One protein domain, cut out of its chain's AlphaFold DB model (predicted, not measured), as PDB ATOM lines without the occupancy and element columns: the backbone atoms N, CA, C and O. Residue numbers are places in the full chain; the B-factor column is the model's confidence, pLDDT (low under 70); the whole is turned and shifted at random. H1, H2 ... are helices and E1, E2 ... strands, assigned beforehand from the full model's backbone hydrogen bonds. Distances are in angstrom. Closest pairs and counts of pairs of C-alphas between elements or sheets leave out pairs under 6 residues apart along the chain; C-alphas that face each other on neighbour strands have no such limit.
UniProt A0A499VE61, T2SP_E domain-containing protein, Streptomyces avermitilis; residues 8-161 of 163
ATOM      1  N   VAL A   8     143.449 159.893 140.810       91.88
ATOM      2  CA  VAL A   8     142.838 158.888 139.949       91.88
ATOM      3  C   VAL A   8     141.704 158.259 140.751       91.88
ATOM      4  O   VAL A   8     141.831 158.051 141.951       91.88
ATOM      5  N   GLY A   9     140.549 158.034 140.129       94.81
ATOM      6  CA  GLY A   9     139.412 157.412 140.807       94.81
ATOM      7  C   GLY A   9     139.706 155.953 141.150       94.81
ATOM      8  O   GLY A   9     140.501 155.635 142.031       94.81
ATOM      9  N   GLU A  10     139.043 155.040 140.460       97.25
ATOM     10  CA  GLU A  10     139.313 153.611 140.585       97.25
ATOM     11  C   GLU A  10     140.127 153.138 139.386       97.25
ATOM     12  O   GLU A  10     139.727 153.393 138.250       97.25
ATOM     13  N   VAL A  11     141.231 152.434 139.636       97.62
ATOM     14  CA  VAL A  11     141.978 151.740 138.582       97.62
ATOM     15  C   VAL A  11     141.491 150.303 138.423       97.62
ATOM     16  O   VAL A  11     141.245 149.582 139.395       97.62
ATOM     17  N   ARG A  12     141.318 149.892 137.169       97.12
ATOM     18  CA  ARG A  12     140.682 148.643 136.734       97.12
ATOM     19  C   ARG A  12     141.469 147.894 135.656       97.12
ATOM     20  O   ARG A  12     141.123 146.741 135.396       97.12
ATOM     21  N   GLY A  13     142.501 148.495 135.066       96.62
ATOM     22  CA  GLY A  13     143.313 147.898 134.004       96.62
ATOM     23  C   GLY A  13     144.693 148.541 133.832       96.62
ATOM     24  O   GLY A  13     145.291 149.049 134.788       96.62
ATOM     25  N   GLY A  14     145.195 148.499 132.594       95.69
ATOM     26  CA  GLY A  14     146.532 148.957 132.204       95.69
ATOM     27  C   GLY A  14     146.828 150.432 132.490       95.69
ATOM     28  O   GLY A  14     147.997 150.784 132.639       95.69
ATOM     29  N   GLU A  15     145.800 151.271 132.675       95.56
ATOM     30  CA  GLU A  15     145.938 152.670 133.111       95.56
ATOM     31  C   GLU A  15     146.625 152.804 134.478       95.56
ATOM     32  O   GLU A  15     147.115 153.872 134.842       95.56
ATOM     33  N   THR A  16     146.697 151.704 135.235       96.69
ATOM     34  CA  THR A  16     147.483 151.618 136.468       96.69
ATOM     35  C   THR A  16     148.949 151.965 136.224       96.69
ATOM     36  O   THR A  16     149.558 152.610 137.071       96.69
ATOM     37  N   LEU A  17     149.524 151.585 135.077       95.69
ATOM     38  CA  LEU A  17     150.909 151.933 134.765       95.69
ATOM     39  C   LEU A  17     151.078 153.448 134.589       95.69
ATOM     40  O   LEU A  17     151.988 154.034 135.174       95.69
ATOM     41  N   ASP A  18     150.174 154.085 133.847       93.62
ATOM     42  CA  ASP A  18     150.197 155.535 133.634       93.62
ATOM     43  C   ASP A  18     150.011 156.287 134.955       93.62
ATOM     44  O   ASP A  18     150.712 157.260 135.232       93.62
ATOM     45  N   MET A  19     149.107 155.796 135.810       94.81
ATOM     46  CA  MET A  19     148.918 156.309 137.163       94.81
ATOM     47  C   MET A  19     150.219 156.229 137.975       94.81
ATOM     48  O   MET A  19     150.640 157.244 138.522       94.81
ATOM     49  N   LEU A  20     150.870 155.063 138.043       94.75
ATOM     50  CA  LEU A  20     152.111 154.876 138.812       94.75
ATOM     51  C   LEU A  20     153.235 155.804 138.325       94.75
ATOM     52  O   LEU A  20     153.940 156.411 139.136       94.75
ATOM     53  N   GLN A  21     153.373 155.965 137.006       91.62
ATOM     54  CA  GLN A  21     154.341 156.891 136.413       91.62
ATOM     55  C   GLN A  21     154.025 158.344 136.769       91.62
ATOM     56  O   GLN A  21     154.916 159.104 137.154       91.62
ATOM     57  N   ALA A  22     152.755 158.735 136.683       90.44
ATOM     58  CA  ALA A  22     152.333 160.082 137.029       90.44
ATOM     59  C   ALA A  22     152.593 160.383 138.516       90.44
ATOM     60  O   ALA A  22     153.155 161.427 138.838       90.44
ATOM     61  N   MET A  23     152.289 159.439 139.412       91.12
ATOM     62  CA  MET A  23     152.554 159.557 140.852       91.12
ATOM     63  C   MET A  23     154.051 159.688 141.171       91.12
ATOM     64  O   MET A  23     154.415 160.430 142.075       91.12
ATOM     65  N   SER A  24     154.920 159.040 140.389       86.00
ATOM     66  CA  SER A  24     156.374 159.016 140.628       86.00
ATOM     67  C   SER A  24     157.146 160.200 140.023       86.00
ATOM     68  O   SER A  24     158.355 160.308 140.212       86.00
ATOM     69  N   THR A  25     156.493 161.087 139.260       81.69
ATOM     70  CA  THR A  25     157.154 162.179 138.510       81.69
ATOM     71  C   THR A  25     156.880 163.577 139.076       81.69
ATOM     72  O   THR A  25     156.719 164.542 138.331       81.69
ATOM     73  N   GLY A  26     156.875 163.701 140.407       68.94
ATOM     74  CA  GLY A  26     156.768 164.991 141.104       68.94
ATOM     75  C   GLY A  26     155.338 165.423 141.427       68.94
ATOM     76  O   GLY A  26     155.075 166.619 141.524       68.94
ATOM     77  N   HIS A  27     154.426 164.458 141.589       78.25
ATOM     78  CA  HIS A  27     153.036 164.685 141.997       78.25
ATOM     79  C   HIS A  27     152.780 164.111 143.403       78.25
ATOM     80  O   HIS A  27     151.900 163.264 143.599       78.25
ATOM     81  N   ASP A  28     153.578 164.544 144.378       77.81
ATOM     82  CA  ASP A  28     153.554 164.025 145.749       77.81
ATOM     83  C   ASP A  28     152.203 164.281 146.439       77.81
ATOM     84  O   ASP A  28     151.686 165.400 146.489       77.81
ATOM     85  N   GLY A  29     151.623 163.234 147.028       83.19
ATOM     86  CA  GLY A  29     150.276 163.280 147.614       83.19
ATOM     87  C   GLY A  29     149.155 162.957 146.622       83.19
ATOM     88  O   GLY A  29     147.993 163.286 146.871       83.19
ATOM     89  N   SER A  30     149.496 162.328 145.496       92.62
ATOM     90  CA  SER A  30     148.527 161.697 144.602       92.62
ATOM     91  C   SER A  30     147.781 160.539 145.278       92.62
ATOM     92  O   SER A  30     148.277 159.922 146.219       92.62
ATOM     93  N   LEU A  31     146.574 160.240 144.797       95.50
ATOM     94  CA  LEU A  31     145.692 159.222 145.373       95.50
ATOM     95  C   LEU A  31     145.001 158.413 144.280       95.50
ATOM     96  O   LEU A  31     144.601 158.963 143.254       95.50
ATOM     97  N   ALA A  32     144.800 157.127 144.554       96.69
ATOM     98  CA  ALA A  32     143.950 156.254 143.763       96.69
ATOM     99  C   ALA A  32     143.200 155.240 144.630       96.69
ATOM    100  O   ALA A  32     143.522 155.039 145.802       96.69
ATOM    101  N   THR A  33     142.197 154.588 144.045       97.75
ATOM    102  CA  THR A  33     141.471 153.479 144.671       97.75
ATOM    103  C   THR A  33     141.583 152.207 143.834       97.75
ATOM    104  O   THR A  33     141.608 152.248 142.604       97.75
ATOM    105  N   VAL A  34     141.655 151.062 144.510       98.00
ATOM    106  CA  VAL A  34     141.709 149.731 143.897       98.00
ATOM    107  C   VAL A  34     140.939 148.745 144.773       98.00
ATOM    108  O   VAL A  34     140.920 148.865 145.999       98.00
ATOM    109  N   HIS A  35     140.279 147.769 144.156       97.12
ATOM    110  CA  HIS A  35     139.601 146.704 144.888       97.12
ATOM    111  C   HIS A  35     140.583 145.610 145.320       97.12
ATOM    112  O   HIS A  35     141.154 144.920 144.478       97.12
ATOM    113  N   ALA A  36     140.715 145.424 146.634       97.00
ATOM    114  CA  ALA A  36     141.531 144.390 147.262       97.00
ATOM    115  C   ALA A  36     140.996 144.029 148.660       97.00
ATOM    116  O   ALA A  36     140.315 144.843 149.296       97.00
ATOM    117  N   ASN A  37     141.286 142.812 149.133       95.94
ATOM    118  CA  ASN A  37     140.807 142.330 150.437       95.94
ATOM    119  C   ASN A  37     141.767 142.652 151.593       95.94
ATOM    120  O   ASN A  37     141.388 142.521 152.756       95.94
ATOM    121  N   SER A  38     142.988 143.073 151.276       96.38
ATOM    122  CA  SER A  38     144.045 143.442 152.214       96.38
ATOM    123  C   SER A  38     144.974 144.479 151.575       96.38
ATOM    124  O   SER A  38     144.924 144.718 150.362       96.38
ATOM    125  N   ALA A  39     145.849 145.073 152.388       97.19
ATOM    126  CA  ALA A  39     146.869 145.986 151.891       97.19
ATOM    127  C   ALA A  39     147.888 145.269 150.983       97.19
ATOM    128  O   ALA A  39     148.312 145.826 149.973       97.19
ATOM    129  N   GLU A  40     148.232 144.019 151.294       96.12
ATOM    130  CA  GLU A  40     149.078 143.164 150.460       96.12
ATOM    131  C   GLU A  40     148.422 142.863 149.109       96.12
ATOM    132  O   GLU A  40     149.043 143.051 148.059       96.12
ATOM    133  N   ASP A  41     147.146 142.463 149.127       97.06
ATOM    134  CA  ASP A  41     146.366 142.189 147.919       97.06
ATOM    135  C   ASP A  41     146.292 143.433 147.030       97.06
ATOM    136  O   ASP A  41     146.283 143.309 145.808       97.06
ATOM    137  N   ALA A  42     146.247 144.635 147.616       98.00
ATOM    138  CA  ALA A  42     146.223 145.883 146.862       98.00
ATOM    139  C   ALA A  42     147.505 146.069 146.042       98.00
ATOM    140  O   ALA A  42     147.419 146.378 144.855       98.00
ATOM    141  N   LEU A  43     148.680 145.813 146.628       97.62
ATOM    142  CA  LEU A  43     149.960 145.905 145.916       97.62
ATOM    143  C   LEU A  43     150.054 144.863 144.793       97.62
ATOM    144  O   LEU A  43     150.397 145.202 143.658       97.62
ATOM    145  N   MET A  44     149.651 143.619 145.069       96.06
ATOM    146  CA  MET A  44     149.597 142.560 144.052       96.06
ATOM    147  C   MET A  44     148.601 142.882 142.935       96.06
ATOM    148  O   MET A  44     148.841 142.604 141.754       96.06
ATOM    149  N   ARG A  45     147.475 143.509 143.288       97.19
ATOM    150  CA  ARG A  45     146.466 143.944 142.328       97.19
ATOM    151  C   ARG A  45     146.999 145.054 141.436       97.19
ATOM    152  O   ARG A  45     146.827 144.945 140.228       97.19
ATOM    153  N   LEU A  46     147.672 146.065 141.984       97.25
ATOM    154  CA  LEU A  46     148.308 147.122 141.190       97.25
ATOM    155  C   LEU A  46     149.326 146.544 140.204       97.25
ATOM    156  O   LEU A  46     149.346 146.931 139.039       97.25
ATOM    157  N   GLN A  47     150.112 145.560 140.637       95.75
ATOM    158  CA  GLN A  47     151.064 144.876 139.768       95.75
ATOM    159  C   GLN A  47     150.374 144.085 138.651       95.75
ATOM    160  O   GLN A  47     150.786 144.132 137.496       95.75
ATOM    161  N   THR A  48     149.275 143.405 138.971       95.81
ATOM    162  CA  THR A  48     148.477 142.692 137.968       95.81
ATOM    163  C   THR A  48     147.883 143.670 136.955       95.81
ATOM    164  O   THR A  48     148.049 143.484 135.755       95.81
ATOM    165  N   LEU A  49     147.235 144.738 137.421       97.00
ATOM    166  CA  LEU A  49     146.604 145.736 136.559       97.00
ATOM    167  C   LEU A  49     147.631 146.484 135.695       97.00
ATOM    168  O   LEU A  49     147.424 146.625 134.496       97.00
ATOM    169  N   GLY A  50     148.772 146.883 136.263       96.44
ATOM    170  CA  GLY A  50     149.860 147.516 135.513       96.44
ATOM    171  C   GLY A  50     150.440 146.608 134.428       96.44
ATOM    172  O   GLY A  50     150.774 147.087 133.348       96.44
ATOM    173  N   SER A  51     150.481 145.290 134.660       95.12
ATOM    174  CA  SER A  51     150.935 144.320 133.651       95.12
ATOM    175  C   SER A  51     149.992 144.190 132.444       95.12
ATOM    176  O   SER A  51     150.396 143.662 131.413       95.12
ATOM    177  N   MET A  52     148.754 144.689 132.554       94.88
ATOM    178  CA  MET A  52     147.782 144.733 131.455       94.88
ATOM    179  C   MET A  52     147.971 145.950 130.535       94.88
ATOM    180  O   MET A  52     147.189 146.126 129.602       94.88
ATOM    181  N   SER A  53     148.951 146.816 130.814       94.69
ATOM    182  CA  SER A  53     149.279 147.948 129.946       94.69
ATOM    183  C   SER A  53     149.769 147.477 128.575       94.69
ATOM    184  O   SER A  53     150.390 146.422 128.442       94.69
ATOM    185  N   GLU A  54     149.537 148.296 127.549       92.25
ATOM    186  CA  GLU A  54     150.111 148.089 126.215       92.25
ATOM    187  C   GLU A  54     151.644 148.225 126.225       92.25
ATOM    188  O   GLU A  54     152.334 147.671 125.366       92.25
ATOM    189  N   VAL A  55     152.196 148.938 127.214       91.94
ATOM    190  CA  VAL A  55     153.640 149.081 127.400       91.94
ATOM    191  C   VAL A  55     154.180 147.875 128.165       91.94
ATOM    192  O   VAL A  55     153.967 147.721 129.368       91.94
ATOM    193  N   LEU A  56     154.944 147.037 127.468       88.94
ATOM    194  CA  LEU A  56     155.601 145.880 128.067       88.94
ATOM    195  C   LEU A  56     156.798 146.320 128.914       88.94
ATOM    196  O   LEU A  56     157.846 146.696 128.385       88.94
ATOM    197  N   ILE A  57     156.657 146.220 130.234       91.81
ATOM    198  CA  ILE A  57     157.761 146.388 131.178       91.81
ATOM    199  C   ILE A  57     158.014 145.090 131.953       91.81
ATOM    200  O   ILE A  57     157.067 144.358 132.257       91.81
ATOM    201  N   PRO A  58     159.275 144.773 132.300       92.62
ATOM    202  CA  PRO A  58     159.570 143.630 133.154       92.62
ATOM    203  C   PRO A  58     158.846 143.730 134.499       92.62
ATOM    204  O   PRO A  58     158.747 144.811 135.081       92.62
ATOM    205  N   PHE A  59     158.415 142.593 135.041       90.00
ATOM    206  CA  PHE A  59     157.690 142.535 136.316       90.00
ATOM    207  C   PHE A  59     158.474 143.161 137.483       90.00
ATOM    208  O   PHE A  59     157.893 143.822 138.341       90.00
ATOM    209  N   GLU A  60     159.805 143.018 137.482       91.69
ATOM    210  CA  GLU A  60     160.687 143.685 138.448       91.69
ATOM    211  C   GLU A  60     160.644 145.212 138.338       91.69
ATOM    212  O   GLU A  60     160.681 145.891 139.359       91.69
ATOM    213  N   ALA A  61     160.553 145.751 137.118       93.62
ATOM    214  CA  ALA A  61     160.461 147.190 136.894       93.62
ATOM    215  C   ALA A  61     159.086 147.724 137.310       93.62
ATOM    216  O   ALA A  61     158.999 148.802 137.886       93.62
ATOM    217  N   LEU A  62     158.012 146.960 137.084       95.06
ATOM    218  CA  LEU A  62     156.686 147.324 137.588       95.06
ATOM    219  C   LEU A  62     156.642 147.308 139.123       95.06
ATOM    220  O   LEU A  62     156.075 148.209 139.731       95.06
ATOM    221  N   LYS A  63     157.281 146.316 139.753       95.44
ATOM    222  CA  LYS A  63     157.425 146.262 141.214       95.44
ATOM    223  C   LYS A  63     158.152 147.492 141.756       95.44
ATOM    224  O   LYS A  63     157.701 148.087 142.728       95.44
ATOM    225  N   ASP A  64     159.239 147.880 141.094       95.38
ATOM    226  CA  ASP A  64     160.010 149.081 141.418       95.38
ATOM    227  C   ASP A  64     159.167 150.361 141.295       95.38
ATOM    228  O   ASP A  64     159.155 151.195 142.201       95.38
ATOM    229  N   GLN A  65     158.354 150.474 140.237       95.50
ATOM    230  CA  GLN A  65     157.412 151.589 140.093       95.50
ATOM    231  C   GLN A  65     156.364 151.625 141.212       95.50
ATOM    232  O   GLN A  65     156.055 152.702 141.711       95.50
ATOM    233  N   ILE A  66     155.845 150.476 141.649       96.25
ATOM    234  CA  ILE A  66     154.889 150.419 142.766       96.25
ATOM    235  C   ILE A  66     155.562 150.811 144.085       96.25
ATOM    236  O   ILE A  66     155.015 151.640 144.806       96.25
ATOM    237  N   ASN A  67     156.752 150.273 144.378       95.75
ATOM    238  CA  ASN A  67     157.535 150.652 145.562       95.75
ATOM    239  C   ASN A  67     157.879 152.150 145.581       95.75
ATOM    240  O   ASN A  67     157.992 152.737 146.649       95.75
ATOM    241  N   SER A  68     158.059 152.758 144.408       93.62
ATOM    242  CA  SER A  68     158.368 154.184 144.288       93.62
ATOM    243  C   SER A  68     157.129 155.077 144.400       93.62
ATOM    244  O   SER A  68     157.225 156.178 144.929       93.62
ATOM    245  N   ALA A  69     155.975 154.623 143.900       94.69
ATOM    246  CA  ALA A  69     154.756 155.430 143.825       94.69
ATOM    247  C   ALA A  69     153.858 155.334 145.069       94.69
ATOM    248  O   ALA A  69     153.066 156.242 145.320       94.69
ATOM    249  N   VAL A  70     153.896 154.215 145.800       95.75
ATOM    250  CA  VAL A  70     152.941 153.927 146.879       95.75
ATOM    251  C   VAL A  70     153.628 154.032 148.234       95.75
ATOM    252  O   VAL A  70     154.334 153.117 148.633       95.75
ATOM    253  N   ASP A  71     153.359 155.102 148.984       94.75
ATOM    254  CA  ASP A  71     153.832 155.233 150.372       94.75
ATOM    255  C   ASP A  71     152.877 154.586 151.394       94.75
ATOM    256  O   ASP A  71     153.308 154.034 152.409       94.75
ATOM    257  N   VAL A  72     151.561 154.685 151.165       96.56
ATOM    258  CA  VAL A  72     150.523 154.333 152.150       96.56
ATOM    259  C   VAL A  72     149.367 153.595 151.487       96.56
ATOM    260  O   VAL A  72     148.850 154.021 150.457       96.56
ATOM    261  N   VAL A  73     148.896 152.534 152.139       98.19
ATOM    262  CA  VAL A  73     147.655 151.836 151.805       98.19
ATOM    263  C   VAL A  73     146.652 152.026 152.941       98.19
ATOM    264  O   VAL A  73     146.911 151.674 154.092       98.19
ATOM    265  N   VAL A  74     145.485 152.582 152.614       98.44
ATOM    266  CA  VAL A  74     144.359 152.737 153.545       98.44
ATOM    267  C   VAL A  74     143.300 151.701 153.188       98.44
ATOM    268  O   VAL A  74     142.584 151.847 152.197       98.44
ATOM    269  N   GLN A  75     143.190 150.647 153.993       98.50
ATOM    270  CA  GLN A  75     142.239 149.568 153.758       98.50
ATOM    271  C   GLN A  75     140.866 149.942 154.309       98.50
ATOM    272  O   GLN A  75     140.711 150.242 155.495       98.50
ATOM    273  N   LEU A  76     139.844 149.856 153.458       97.88
ATOM    274  CA  LEU A  76     138.448 149.946 153.869       97.88
ATOM    275  C   LEU A  76     137.800 148.563 153.828       97.88
ATOM    276  O   LEU A  76     137.988 147.795 152.884       97.88
ATOM    277  N   THR A  77     136.961 148.272 154.818       96.31
ATOM    278  CA  THR A  77     136.149 147.049 154.852       96.31
ATOM    279  C   THR A  77     134.693 147.400 155.119       96.31
ATOM    280  O   THR A  77     134.380 148.321 155.879       96.31
ATOM    281  N   ARG A  78     133.782 146.662 154.476       94.75
ATOM    282  CA  ARG A  78     132.353 146.715 154.786       94.75
ATOM    283  C   ARG A  78     132.060 145.756 155.936       94.75
ATOM    284  O   ARG A  78     132.311 144.562 155.815       94.75
ATOM    285  N   HIS A  79     131.530 146.275 157.033       93.56
ATOM    286  CA  HIS A  79     131.163 145.487 158.202       93.56
ATOM    287  C   HIS A  79     129.759 144.879 158.072       93.56
ATOM    288  O   HIS A  79     128.995 145.209 157.162       93.56
ATOM    289  N   ALA A  80     129.416 143.983 159.003       90.94
ATOM    290  CA  ALA A  80     128.133 143.274 159.027       90.94
ATOM    291  C   ALA A  80     126.915 144.206 159.174       90.94
ATOM    292  O   ALA A  80     125.827 143.863 158.722       90.94
ATOM    293  N   ASP A  81     127.099 145.396 159.749       93.31
ATOM    294  CA  ASP A  81     126.079 146.448 159.841       93.31
ATOM    295  C   ASP A  81     125.920 147.259 158.537       93.31
ATOM    296  O   ASP A  81     125.147 148.210 158.470       93.31
ATOM    297  N   GLY A  82     126.669 146.903 157.489       93.94
ATOM    298  CA  GLY A  82     126.677 147.575 156.196       93.94
ATOM    299  C   GLY A  82     127.569 148.815 156.129       93.94
ATOM    300  O   GLY A  82     127.800 149.302 155.018       93.94
ATOM    301  N   SER A  83     128.102 149.294 157.260       93.94
ATOM    302  CA  SER A  83     128.996 150.452 157.308       93.94
ATOM    303  C   SER A  83     130.356 150.136 156.682       93.94
ATOM    304  O   SER A  83     130.838 149.004 156.729       93.94
ATOM    305  N   ARG A  84     130.992 151.145 156.078       95.25
ATOM    306  CA  ARG A  84     132.389 151.068 155.633       95.25
ATOM    307  C   ARG A  84     133.260 151.805 156.633       95.25
ATOM    308  O   ARG A  84     132.965 152.951 156.967       95.25
ATOM    309  N   LYS A  85     134.320 151.157 157.095       96.06
ATOM    310  CA  LYS A  85     135.301 151.766 157.995       96.06
ATOM    311  C   LYS A  85     136.700 151.480 157.481       96.06
ATOM    312  O   LYS A  85     136.921 150.458 156.832       96.06
ATOM    313  N   ILE A  86     137.622 152.385 157.787       97.94
ATOM    314  CA  ILE A  86     139.048 152.098 157.661       97.94
ATOM    315  C   ILE A  86     139.357 151.009 158.682       97.94
ATOM    316  O   ILE A  86     139.088 151.196 159.868       97.94
ATOM    317  N   THR A  87     139.866 149.876 158.219       97.56
ATOM    318  CA  THR A  87     140.249 148.749 159.074       97.56
ATOM    319  C   THR A  87     141.739 148.716 159.339       97.56
ATOM    320  O   THR A  87     142.151 148.284 160.415       97.56
ATOM    321  N   GLU A  88     142.531 149.244 158.410       98.06
ATOM    322  CA  GLU A  88     143.976 149.318 158.533       98.06
ATOM    323  C   GLU A  88     144.535 150.519 157.763       98.06
ATOM    324  O   GLU A  88     144.045 150.871 156.689       98.06
ATOM    325  N   ILE A  89     145.579 151.133 158.314       98.06
ATOM    326  CA  ILE A  89     146.489 152.017 157.587       98.06
ATOM    327  C   ILE A  89     147.854 151.346 157.641       98.06
ATOM    328  O   ILE A  89     148.373 151.112 158.736       98.06
ATOM    329  N   ALA A  90     148.416 151.029 156.481       97.56
ATOM    330  CA  ALA A  90     149.716 150.392 156.349       97.56
ATOM    331  C   ALA A  90     150.650 151.251 155.498       97.56
ATOM    332  O   ALA A  90     150.233 151.840 154.503       97.56
ATOM    333  N   LEU A  91     151.912 151.320 155.897       96.81
ATOM    334  CA  LEU A  91     152.970 151.996 155.159       96.81
ATOM    335  C   LEU A  91     153.724 150.977 154.323       96.81
ATOM    336  O   LEU A  91     154.054 149.909 154.837       96.81
ATOM    337  N   VAL A  92     154.037 151.313 153.079       95.75
ATOM    338  CA  VAL A  92     154.977 150.539 152.268       95.75
ATOM    339  C   VAL A  92     156.386 150.981 152.657       95.75
ATOM    340  O   VAL A  92     156.713 152.162 152.616       95.75
ATOM    341  N   VAL A  93     157.202 150.034 153.114       94.50
ATOM    342  CA  VAL A  93     158.566 150.290 153.618       94.50
ATOM    343  C   VAL A  93     159.642 149.597 152.780       94.50
ATOM    344  O   VAL A  93     160.832 149.699 153.078       94.50
ATOM    345  N   SER A  94     159.233 148.857 151.751       94.19
ATOM    346  CA  SER A  94     160.120 148.322 150.722       94.19
ATOM    347  C   SER A  94     160.466 149.375 149.679       94.19
ATOM    348  O   SER A  94     159.691 150.290 149.426       94.19
ATOM    349  N   HIS A  95     161.625 149.213 149.048       93.06
ATOM    350  CA  HIS A  95     162.109 150.137 148.026       93.06
ATOM    351  C   HIS A  95     162.709 149.376 146.846       93.06
ATOM    352  O   HIS A  95     163.167 148.239 146.982       93.06
ATOM    353  N   GLY A  96     162.770 150.015 145.679       91.69
ATOM    354  CA  GLY A  96     163.471 149.434 144.544       91.69
ATOM    355  C   GLY A  96     162.853 148.104 144.101       91.69
ATOM    356  O   GLY A  96     161.640 147.895 144.102       91.69
ATOM    357  N   ARG A  97     163.721 147.131 143.818       90.38
ATOM    358  CA  ARG A  97     163.329 145.764 143.440       90.38
ATOM    359  C   ARG A  97     163.068 144.829 144.624       90.38
ATOM    360  O   ARG A  97     162.919 143.622 144.415       90.38
ATOM    361  N   GLU A  98     163.021 145.337 145.855       93.00
ATOM    362  CA  GLU A  98     162.693 144.520 147.027       93.00
ATOM    363  C   GLU A  98     161.308 143.871 146.895       93.00
ATOM    364  O   GLU A  98     160.453 144.322 146.130       93.00
ATOM    365  N   GLN A  99     161.080 142.779 147.627       93.75
ATOM    366  CA  GLN A  99     159.713 142.302 147.832       93.75
ATOM    367  C   GLN A  99     158.931 143.332 148.639       93.75
ATOM    368  O   GLN A  99     159.490 143.972 149.532       93.75
ATOM    369  N   PHE A 100     157.646 143.466 148.323       95.62
ATOM    370  CA  PHE A 100     156.760 144.383 149.019       95.62
ATOM    371  C   PHE A 100     156.756 144.088 150.517       95.62
ATOM    372  O   PHE A 100     156.417 142.983 150.950       95.62
ATOM    373  N   ARG A 101     157.134 145.089 151.310       94.94
ATOM    374  CA  ARG A 101     157.070 145.058 152.768       94.94
ATOM    375  C   ARG A 101     156.159 146.168 153.229       94.94
ATOM    376  O   ARG A 101     156.355 147.322 152.849       94.94
ATOM    377  N   ILE A 102     155.203 145.815 154.074       95.69
ATOM    378  CA  ILE A 102     154.275 146.768 154.657       95.69
ATOM    379  C   ILE A 102     154.306 146.712 156.178       95.69
ATOM    380  O   ILE A 102     154.445 145.643 156.774       95.69
ATOM    381  N   VAL A 103     154.141 147.871 156.806       95.69
ATOM    382  CA  VAL A 103     154.033 148.015 158.258       95.69
ATOM    383  C   VAL A 103     152.682 148.647 158.593       95.69
ATOM    384  O   VAL A 103     152.435 149.786 158.195       95.69
ATOM    385  N   PRO A 104     151.793 147.956 159.322       95.88
ATOM    386  CA  PRO A 104     150.563 148.550 159.823       95.88
ATOM    387  C   PRO A 104     150.893 149.603 160.887       95.88
ATOM    388  O   PRO A 104     151.674 149.358 161.803       95.88
ATOM    389  N   VAL A 105     150.271 150.774 160.781       96.00
ATOM    390  CA  VAL A 105     150.457 151.892 161.722       96.00
ATOM    391  C   VAL A 105     149.164 152.265 162.433       96.00
ATOM    392  O   VAL A 105     149.197 152.829 163.522       96.00
ATOM    393  N   ALA A 106     148.013 151.889 161.881       97.00
ATOM    394  CA  ALA A 106     146.745 151.957 162.590       97.00
ATOM    395  C   ALA A 106     145.870 150.753 162.250       97.00
ATOM    396  O   ALA A 106     145.823 150.329 161.095       97.00
ATOM    397  N   ARG A 107     145.142 150.234 163.240       97.06
ATOM    398  CA  ARG A 107     144.152 149.165 163.061       97.06
ATOM    399  C   ARG A 107     142.856 149.513 163.769       97.06
ATOM    400  O   ARG A 107     142.864 150.005 164.895       97.06
ATOM    401  N   PHE A 108     141.727 149.249 163.123       97.44
ATOM    402  CA  PHE A 108     140.426 149.372 163.767       97.44
ATOM    403  C   PHE A 108     140.111 148.097 164.546       97.44
ATOM    404  O   PHE A 108     139.973 147.020 163.970       97.44
ATOM    405  N   VAL A 109     139.952 148.234 165.859       96.50
ATOM    406  CA  VAL A 109     139.561 147.146 166.755       96.50
ATOM    407  C   VAL A 109     138.057 147.259 167.024       96.50
ATOM    408  O   VAL A 109     137.640 148.151 167.779       96.50
ATOM    409  N   PRO A 110     137.217 146.404 166.407       93.94
ATOM    410  CA  PRO A 110     135.783 146.419 166.652       93.94
ATOM    411  C   PRO A 110     135.479 145.959 168.083       93.94
ATOM    412  O   PRO A 110     136.102 145.043 168.618       93.94
ATOM    413  N   ARG A 111     134.485 146.588 168.707       94.31
ATOM    414  CA  ARG A 111     133.865 146.104 169.944       94.31
ATOM    415  C   ARG A 111     132.829 145.023 169.604       94.31
ATOM    416  O   ARG A 111     132.296 145.041 168.492       94.31
ATOM    417  N   PRO A 112     132.498 144.121 170.546       90.88
ATOM    418  CA  PRO A 112     131.371 143.210 170.382       90.88
ATOM    419  C   PRO A 112     130.100 143.966 169.980       90.88
ATOM    420  O   PRO A 112     129.817 145.039 170.520       90.88
ATOM    421  N   VAL A 113     129.357 143.417 169.018       89.69
ATOM    422  CA  VAL A 113     128.146 144.049 168.479       89.69
ATOM    423  C   VAL A 113     127.086 144.136 169.576       89.69
ATOM    424  O   VAL A 113     126.723 143.127 170.181       89.69
ATOM    425  N   GLY A 114     126.616 145.355 169.840       88.69
ATOM    426  CA  GLY A 114     125.591 145.634 170.840       88.69
ATOM    427  C   GLY A 114     124.170 145.421 170.315       88.69
ATOM    428  O   GLY A 114     123.947 145.017 169.173       88.69
ATOM    429  N   ALA A 115     123.183 145.736 171.155       92.19
ATOM    430  CA  ALA A 115     121.766 145.635 170.797       92.19
ATOM    431  C   ALA A 115     121.360 146.560 169.630       92.19
ATOM    432  O   ALA A 115     120.408 146.257 168.917       92.19
ATOM    433  N   ASP A 116     122.099 147.653 169.412       92.69
ATOM    434  CA  ASP A 116     121.912 148.581 168.290       92.69
ATOM    435  C   ASP A 116     122.353 147.998 166.938       92.69
ATOM    436  O   ASP A 116     122.058 148.580 165.897       92.69
ATOM    437  N   ARG A 117     123.030 146.838 166.943       90.88
ATOM    438  CA  ARG A 117     123.598 146.166 165.764       90.88
ATOM    439  C   ARG A 117     124.587 147.025 164.973       90.88
ATOM    440  O   ARG A 117     124.882 146.697 163.827       90.88
ATOM    441  N   VAL A 118     125.126 148.082 165.578       92.25
ATOM    442  CA  VAL A 118     126.128 148.951 164.957       92.25
ATOM    443  C   VAL A 118     127.520 148.463 165.337       92.25
ATOM    444  O   VAL A 118     127.803 148.138 166.494       92.25
ATOM    445  N   VAL A 119     128.429 148.430 164.365       93.69
ATOM    446  CA  VAL A 119     129.835 148.126 164.616       93.69
ATOM    447  C   VAL A 119     130.512 149.372 165.166       93.69
ATOM    448  O   VAL A 119     130.859 150.317 164.454       93.69
ATOM    449  N   HIS A 120     130.727 149.357 166.474       94.44
ATOM    450  CA  HIS A 120     131.572 150.324 167.159       94.44
ATOM    451  C   HIS A 120     132.992 149.793 167.296       94.44
ATOM    452  O   HIS A 120     133.219 148.590 167.249       94.44
ATOM    453  N   GLY A 121     133.956 150.672 167.537       94.62
ATOM    454  CA  GLY A 121     135.346 150.276 167.748       94.62
ATOM    455  C   GLY A 121     136.227 151.469 168.057       94.62
ATOM    456  O   GLY A 121     135.732 152.581 168.244       94.62
ATOM    457  N   ARG A 122     137.529 151.225 168.121       96.06
ATOM    458  CA  ARG A 122     138.548 152.266 168.272       96.06
ATOM    459  C   ARG A 122     139.727 151.968 167.363       96.06
ATOM    460  O   ARG A 122     139.953 150.810 167.024       96.06
ATOM    461  N   PHE A 123     140.488 152.999 167.025       96.44
ATOM    462  CA  PHE A 123     141.784 152.806 166.393       96.44
ATOM    463  C   PHE A 123     142.843 152.512 167.450       96.44
ATOM    464  O   PHE A 123     142.985 153.244 168.431       96.44
ATOM    465  N   GLU A 124     143.565 151.423 167.243       96.19
ATOM    466  CA  GLU A 124     144.860 151.185 167.855       96.19
ATOM    467  C   GLU A 124     145.932 151.779 166.941       96.19
ATOM    468  O   GLU A 124     145.928 151.520 165.736       96.19
ATOM    469  N   HIS A 125     146.818 152.593 167.512       95.31
ATOM    470  CA  HIS A 125     147.925 153.222 166.798       95.31
ATOM    471  C   HIS A 125     149.207 152.473 167.141       95.31
ATOM    472  O   HIS A 125     149.573 152.347 168.313       95.31
ATOM    473  N   LEU A 126     149.864 151.962 166.110       93.69
ATOM    474  CA  LEU A 126     151.117 151.233 166.202       93.69
ATOM    475  C   LEU A 126     152.287 152.201 165.954       93.69
ATOM    476  O   LEU A 126     152.089 153.276 165.379       93.69
ATOM    477  N   PRO A 127     153.507 151.875 166.410       92.50
ATOM    478  CA  PRO A 127     154.661 152.733 166.189       92.50
ATOM    479  C   PRO A 127     154.932 152.989 164.699       92.50
ATOM    480  O   PRO A 127     154.874 152.080 163.876       92.50
ATOM    481  N   LEU A 128     155.277 154.229 164.364       92.94
ATOM    482  CA  LEU A 128     155.733 154.619 163.038       92.94
ATOM    483  C   LEU A 128     157.195 154.188 162.830       92.94
ATOM    484  O   LEU A 128     158.010 154.327 163.751       92.94
ATOM    485  N   PRO A 129     157.571 153.735 161.621       92.06
ATOM    486  CA  PRO A 129     158.970 153.610 161.239       92.06
ATOM    487  C   PRO A 129     159.696 154.954 161.384       92.06
ATOM    488  O   PRO A 129     159.164 156.001 161.005       92.06
ATOM    489  N   ARG A 130     160.941 154.932 161.873       90.12
ATOM    490  CA  ARG A 130     161.766 156.140 162.054       90.12
ATOM    491  C   ARG A 130     161.880 156.988 160.785       90.12
ATOM    492  O   ARG A 130     161.705 158.198 160.850       90.12
ATOM    493  N   GLN A 131     162.063 156.341 159.636       88.44
ATOM    494  CA  GLN A 131     162.157 156.995 158.325       88.44
ATOM    495  C   GLN A 131     160.917 157.844 158.001       88.44
ATOM    496  O   GLN A 131     161.019 158.899 157.385       88.44
ATOM    497  N   VAL A 132     159.732 157.414 158.439       90.81
ATOM    498  CA  VAL A 132     158.472 158.133 158.201       90.81
ATOM    499  C   VAL A 132     158.357 159.334 159.135       90.81
ATOM    500  O   VAL A 132     157.949 160.408 158.704       90.81
ATOM    501  N   ALA A 133     158.773 159.187 160.395       90.94
ATOM    502  CA  ALA A 133     158.848 160.313 161.325       90.94
ATOM    503  C   ALA A 133     159.846 161.386 160.846       90.94
ATOM    504  O   ALA A 133     159.565 162.577 160.947       90.94
ATOM    505  N   GLU A 134     160.978 160.972 160.270       90.94
ATOM    506  CA  GLU A 134     161.954 161.871 159.647       90.94
ATOM    507  C   GLU A 134     161.376 162.575 158.412       90.94
ATOM    508  O   GLU A 134     161.527 163.791 158.290       90.94
ATOM    509  N   LYS A 135     160.653 161.856 157.537       89.06
ATOM    510  CA  LYS A 135     159.932 162.458 156.398       89.06
ATOM    511  C   LYS A 135     158.944 163.536 156.864       89.06
ATOM    512  O   LYS A 135     158.945 164.626 156.302       89.06
ATOM    513  N   LEU A 136     158.144 163.261 157.900       91.50
ATOM    514  CA  LEU A 136     157.215 164.244 158.476       91.50
ATOM    515  C   LEU A 136     157.960 165.477 159.002       91.50
ATOM    516  O   LEU A 136     157.599 166.600 158.666       91.50
ATOM    517  N   TYR A 137     159.051 165.274 159.744       91.75
ATOM    518  CA  TYR A 137     159.873 166.373 160.251       91.75
ATOM    519  C   TYR A 137     160.448 167.249 159.126       91.75
ATOM    520  O   TYR A 137     160.354 168.473 159.195       91.75
ATOM    521  N   VAL A 138     161.000 166.643 158.068       92.88
ATOM    522  CA  VAL A 138     161.526 167.368 156.895       92.88
ATOM    523  C   VAL A 138     160.416 168.113 156.150       92.88
ATOM    524  O   VAL A 138     160.639 169.225 155.678       92.88
ATOM    525  N   ALA A 139     159.212 167.540 156.095       89.38
ATOM    526  CA  ALA A 139     158.023 168.186 155.544       89.38
ATOM    527  C   ALA A 139     157.445 169.289 156.454       89.38
ATOM    528  O   ALA A 139     156.454 169.918 156.088       89.38
ATOM    529  N   ASN A 140     158.058 169.545 157.616       93.44
ATOM    530  CA  ASN A 140     157.568 170.465 158.642       93.44
ATOM    531  C   ASN A 140     156.162 170.098 159.160       93.44
ATOM    532  O   ASN A 140     155.386 170.962 159.568       93.44
ATOM    533  N   GLU A 141     155.853 168.800 159.163       93.31
ATOM    534  CA  GLU A 141     154.628 168.228 159.708       93.31
ATOM    535  C   GLU A 141     154.906 167.616 161.091       93.31
ATOM    536  O   GLU A 141     155.849 166.831 161.256       93.31
ATOM    537  N   PRO A 142     154.110 167.949 162.123       93.25
ATOM    538  CA  PRO A 142     154.319 167.400 163.452       93.25
ATOM    539  C   PRO A 142     153.969 165.909 163.492       93.25
ATOM    540  O   PRO A 142     152.977 165.464 162.911       93.25
ATOM    541  N   LEU A 143     154.733 165.136 164.269       91.81
ATOM    542  CA  LEU A 143     154.357 163.762 164.596       91.81
ATOM    543  C   LEU A 143     153.016 163.777 165.357       91.81
ATOM    544  O   LEU A 143     152.944 164.395 166.426       91.81
ATOM    545  N   PRO A 144     151.954 163.109 164.870       91.69
ATOM    546  CA  PRO A 144     150.681 163.144 165.570       91.69
ATOM    547  C   PRO A 144     150.796 162.435 166.924       91.69
ATOM    548  O   PRO A 144     151.319 161.325 167.005       91.69
ATOM    549  N   ALA A 145     150.248 163.042 167.982       91.38
ATOM    550  CA  ALA A 145     150.406 162.576 169.368       91.38
ATOM    551  C   ALA A 145     149.911 161.139 169.630       91.38
ATOM    552  O   ALA A 145     150.280 160.526 170.631       91.38
ATOM    553  N   ALA A 146     149.066 160.603 168.746       91.88
ATOM    554  CA  ALA A 146     148.583 159.230 168.814       91.88
ATOM    555  C   ALA A 146     149.666 158.187 168.477       91.88
ATOM    556  O   ALA A 146     149.541 157.035 168.888       91.88
ATOM    557  N   PHE A 147     150.718 158.575 167.752       91.31
ATOM    558  CA  PHE A 147     151.766 157.673 167.290       91.31
ATOM    559  C   PHE A 147     153.047 157.823 168.110       91.31
ATOM    560  O   PHE A 147     153.426 158.908 168.547       91.31
ATOM    561  N   ARG A 148     153.747 156.702 168.276       91.56
ATOM    562  CA  ARG A 148     155.135 156.656 168.757       91.56
ATOM    563  C   ARG A 148     156.055 156.324 167.585       91.56
ATOM    564  O   ARG A 148     155.566 155.907 166.542       91.56
ATOM    565  N   VAL A 149     157.365 156.466 167.757       90.69
ATOM    566  CA  VAL A 149     158.362 156.059 166.752       90.69
ATOM    567  C   VAL A 149     159.049 154.784 167.227       90.69
ATOM    568  O   VAL A 149     159.411 154.693 168.397       90.69
ATOM    569  N   ALA A 150     159.199 153.796 166.346       87.50
ATOM    570  CA  ALA A 150     159.956 152.586 166.648       87.50
ATOM    571  C   ALA A 150     161.469 152.827 166.562       87.50
ATOM    572  O   ALA A 150     161.951 153.546 165.683       87.50
ATOM    573  N   ASP A 151     162.222 152.164 167.439       75.06
ATOM    574  CA  ASP A 151     163.686 152.242 167.450       75.06
ATOM    575  C   ASP A 151     164.344 151.397 166.347       75.06
ATOM    576  O   ASP A 151     165.418 151.760 165.870       75.06
ATOM    577  N   ALA A 152     163.689 150.323 165.891       72.00
ATOM    578  CA  ALA A 152     164.145 149.468 164.793       72.00
ATOM    579  C   ALA A 152     162.965 148.892 163.987       72.00
ATOM    580  O   ALA A 152     161.870 148.717 164.521       72.00
ATOM    581  N   ILE A 153     163.202 148.574 162.707       64.44
ATOM    582  CA  ILE A 153     162.182 148.022 161.792       64.44
ATOM    583  C   ILE A 153     161.763 146.601 162.194       64.44
ATOM    584  O   ILE A 153     160.586 146.277 162.105       64.44
ATOM    585  N   ASP A 154     162.680 145.785 162.720       59.47
ATOM    586  CA  ASP A 154     162.388 144.398 163.124       59.47
ATOM    587  C   ASP A 154     161.408 144.294 164.308       59.47
ATOM    588  O   ASP A 154     160.869 143.228 164.589       59.47
ATOM    589  N   VAL A 155     161.162 145.408 165.007       62.09
ATOM    590  CA  VAL A 155     160.198 145.502 166.117       62.09
ATOM    591  C   VAL A 155     158.787 145.840 165.608       62.09
ATOM    592  O   VAL A 155     157.819 145.806 166.367       62.09
ATOM    593  N   LEU A 156     158.649 146.170 164.323       75.75
ATOM    594  CA  LEU A 156     157.373 146.459 163.678       75.75
ATOM    595  C   LEU A 156     156.745 145.158 163.161       75.75
ATOM    596  O   LEU A 156     157.462 144.266 162.713       75.75
ATOM    597  N   ASP A 157     155.409 145.080 163.173       81.25
ATOM    598  CA  ASP A 157     154.600 143.979 162.609       81.25
ATOM    599  C   ASP A 157     154.693 143.966 161.067       81.25
ATOM    600  O   ASP A 157     153.722 144.201 160.346       81.25
ATOM    601  N   THR A 158     155.915 143.802 160.557       87.06
ATOM    602  CA  THR A 158     156.257 143.902 159.142       87.06
ATOM    603  C   THR A 158     155.746 142.666 158.426       87.06
ATOM    604  O   THR A 158     156.184 141.545 158.693       87.06
ATOM    605  N   ARG A 159     154.848 142.878 157.468       91.19
ATOM    606  CA  ARG A 159     154.295 141.825 156.617       91.19
ATOM    607  C   ARG A 159     154.902 141.923 155.229       91.19
ATOM    608  O   ARG A 159     155.136 143.018 154.717       91.19
ATOM    609  N   GLN A 160     155.167 140.774 154.623       87.50
ATOM    610  CA  GLN A 160     155.559 140.694 153.220       87.50
ATOM    611  C   GLN A 160     154.322 140.396 152.380       87.50
ATOM    612  O   GLN A 160     153.615 139.432 152.667       87.50
ATOM    613  N   ALA A 161     154.082 141.185 151.332       79.56
ATOM    614  CA  ALA A 161     153.136 140.778 150.302       79.56
ATOM    615  C   ALA A 161     153.865 139.800 149.375       79.56
ATOM    616  O   ALA A 161     154.800 140.176 148.665       79.56
TER     617      ALA A 161
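This is residues 8 to 161 of the 163 residues of the protein "T2SP_E domain-containing protein" of Streptomyces avermitilis (UniProt A0A499VE61). A strongly twisted sheet of four strands, E3 to E6, has a cluster of three crossed helices, H1, H2 and H3, set near the end where E3 begins and E4 ends. Two short strands, E1 and E2, run side by side next to that cluster, while H4 lies off the sheet beyond E6, and a tail with no named element, residues 139 to 161, folds back until residues 159 to 160 lie beside E5. The printed part has 154 residues, with four named helices and six named strands in the order E1 H1 E2 H2 H3 E3 E4 E5 E6 H4. The sheet's order is E3, E4, E5, E6, all antiparallel, and the class is mixed, helices and strands. The whole is compact, with a radius of gyration of the C-alphas of 16.8 A and spans of 54 by 37 by 27 A.

E1, residues 8 to 10, begins at C-alpha 8, (142.838, 158.888, 139.949). H1 follows with residues 15 to 24, 14.3 A from first to last C-alpha, and E2 is residues 31 to 33. H2, residues 39 to 51, is the longest helix at 18.8 A, and H3, residues 59 to 69, measures 15.2 A. E3 takes residues 72 to 78, 19.9 A, starting at C-alpha 72, (150.523, 154.333, 152.150). E4, residues 84 to 92, is 22.8 A long. E5, residues 101 to 110, is the longest strand at 25.5 A and bends by 59 degrees at residue 105. E6 is residues 121 to 125, 13.0 A. H4, residues 130 to 138, is 12.4 A long and ends at C-alpha 138, (161.526, 167.368, 156.895).

E3, E4, E5 and E6 form a meander, each strand the antiparallel neighbour of the one before, and each successive pair is a hairpin. E3 and E6 are the edge strands. Between E3 and E4, N 73 and O 90 are 2.8 A apart, within hydrogen-bond range, and the directions differ by 157 degrees. Between E4 and E5, at 156 degrees, N 91 and O 103 are within range at 2.8 A. Between E5 and E6, at 150 degrees, N 109 and O 122 are within range at 2.8 A. H2 only grazes the sheet, with residues 39 to 43; its closest C-alphas to E3 are those of Ala 39 and Val 73, 5.9 A apart. H3 only just grazes the sheet, with residues 66 to 69. H2 and H3 touch, closest at the C-alphas of Gln 47 and Leu 62, 6.5 A, at a steep tilt of 57 degrees, opposite ways. H1 and H3 touch at Ser 24 and Ala 69, whose C-alphas are 5.1 A apart, at a steep tilt of 51 degrees, the same way. H2 touches H1 with residues 46 to 51 alone; the closest C-alphas are those of Leu 17 and Gly 50, 4.6 A, and the steep tilt of 69 degrees, opposite ways, is only just short of about perpendicular. E1 and E2 pair with no named strand; their closest C-alphas, of Glu 10 and Thr 33, are 4.6 A apart. E2 and E3 are near each other. H4 touches no helix and is not on the sheet. Residues 101 to 102 of E5 pair with residues 159 to 160, antiparallel. In H1, H2, H3 and H4 every O i to N i+4 pair is within hydrogen-bond range.

The two C-alphas farthest apart, those of Leu 56 and Ala 115, are 54.5 A apart. The printed part has no cut, and no link between named elements is long. The mean pLDDT of the printed part is 92.4; residue 26 and residues 153 to 155 are under 70.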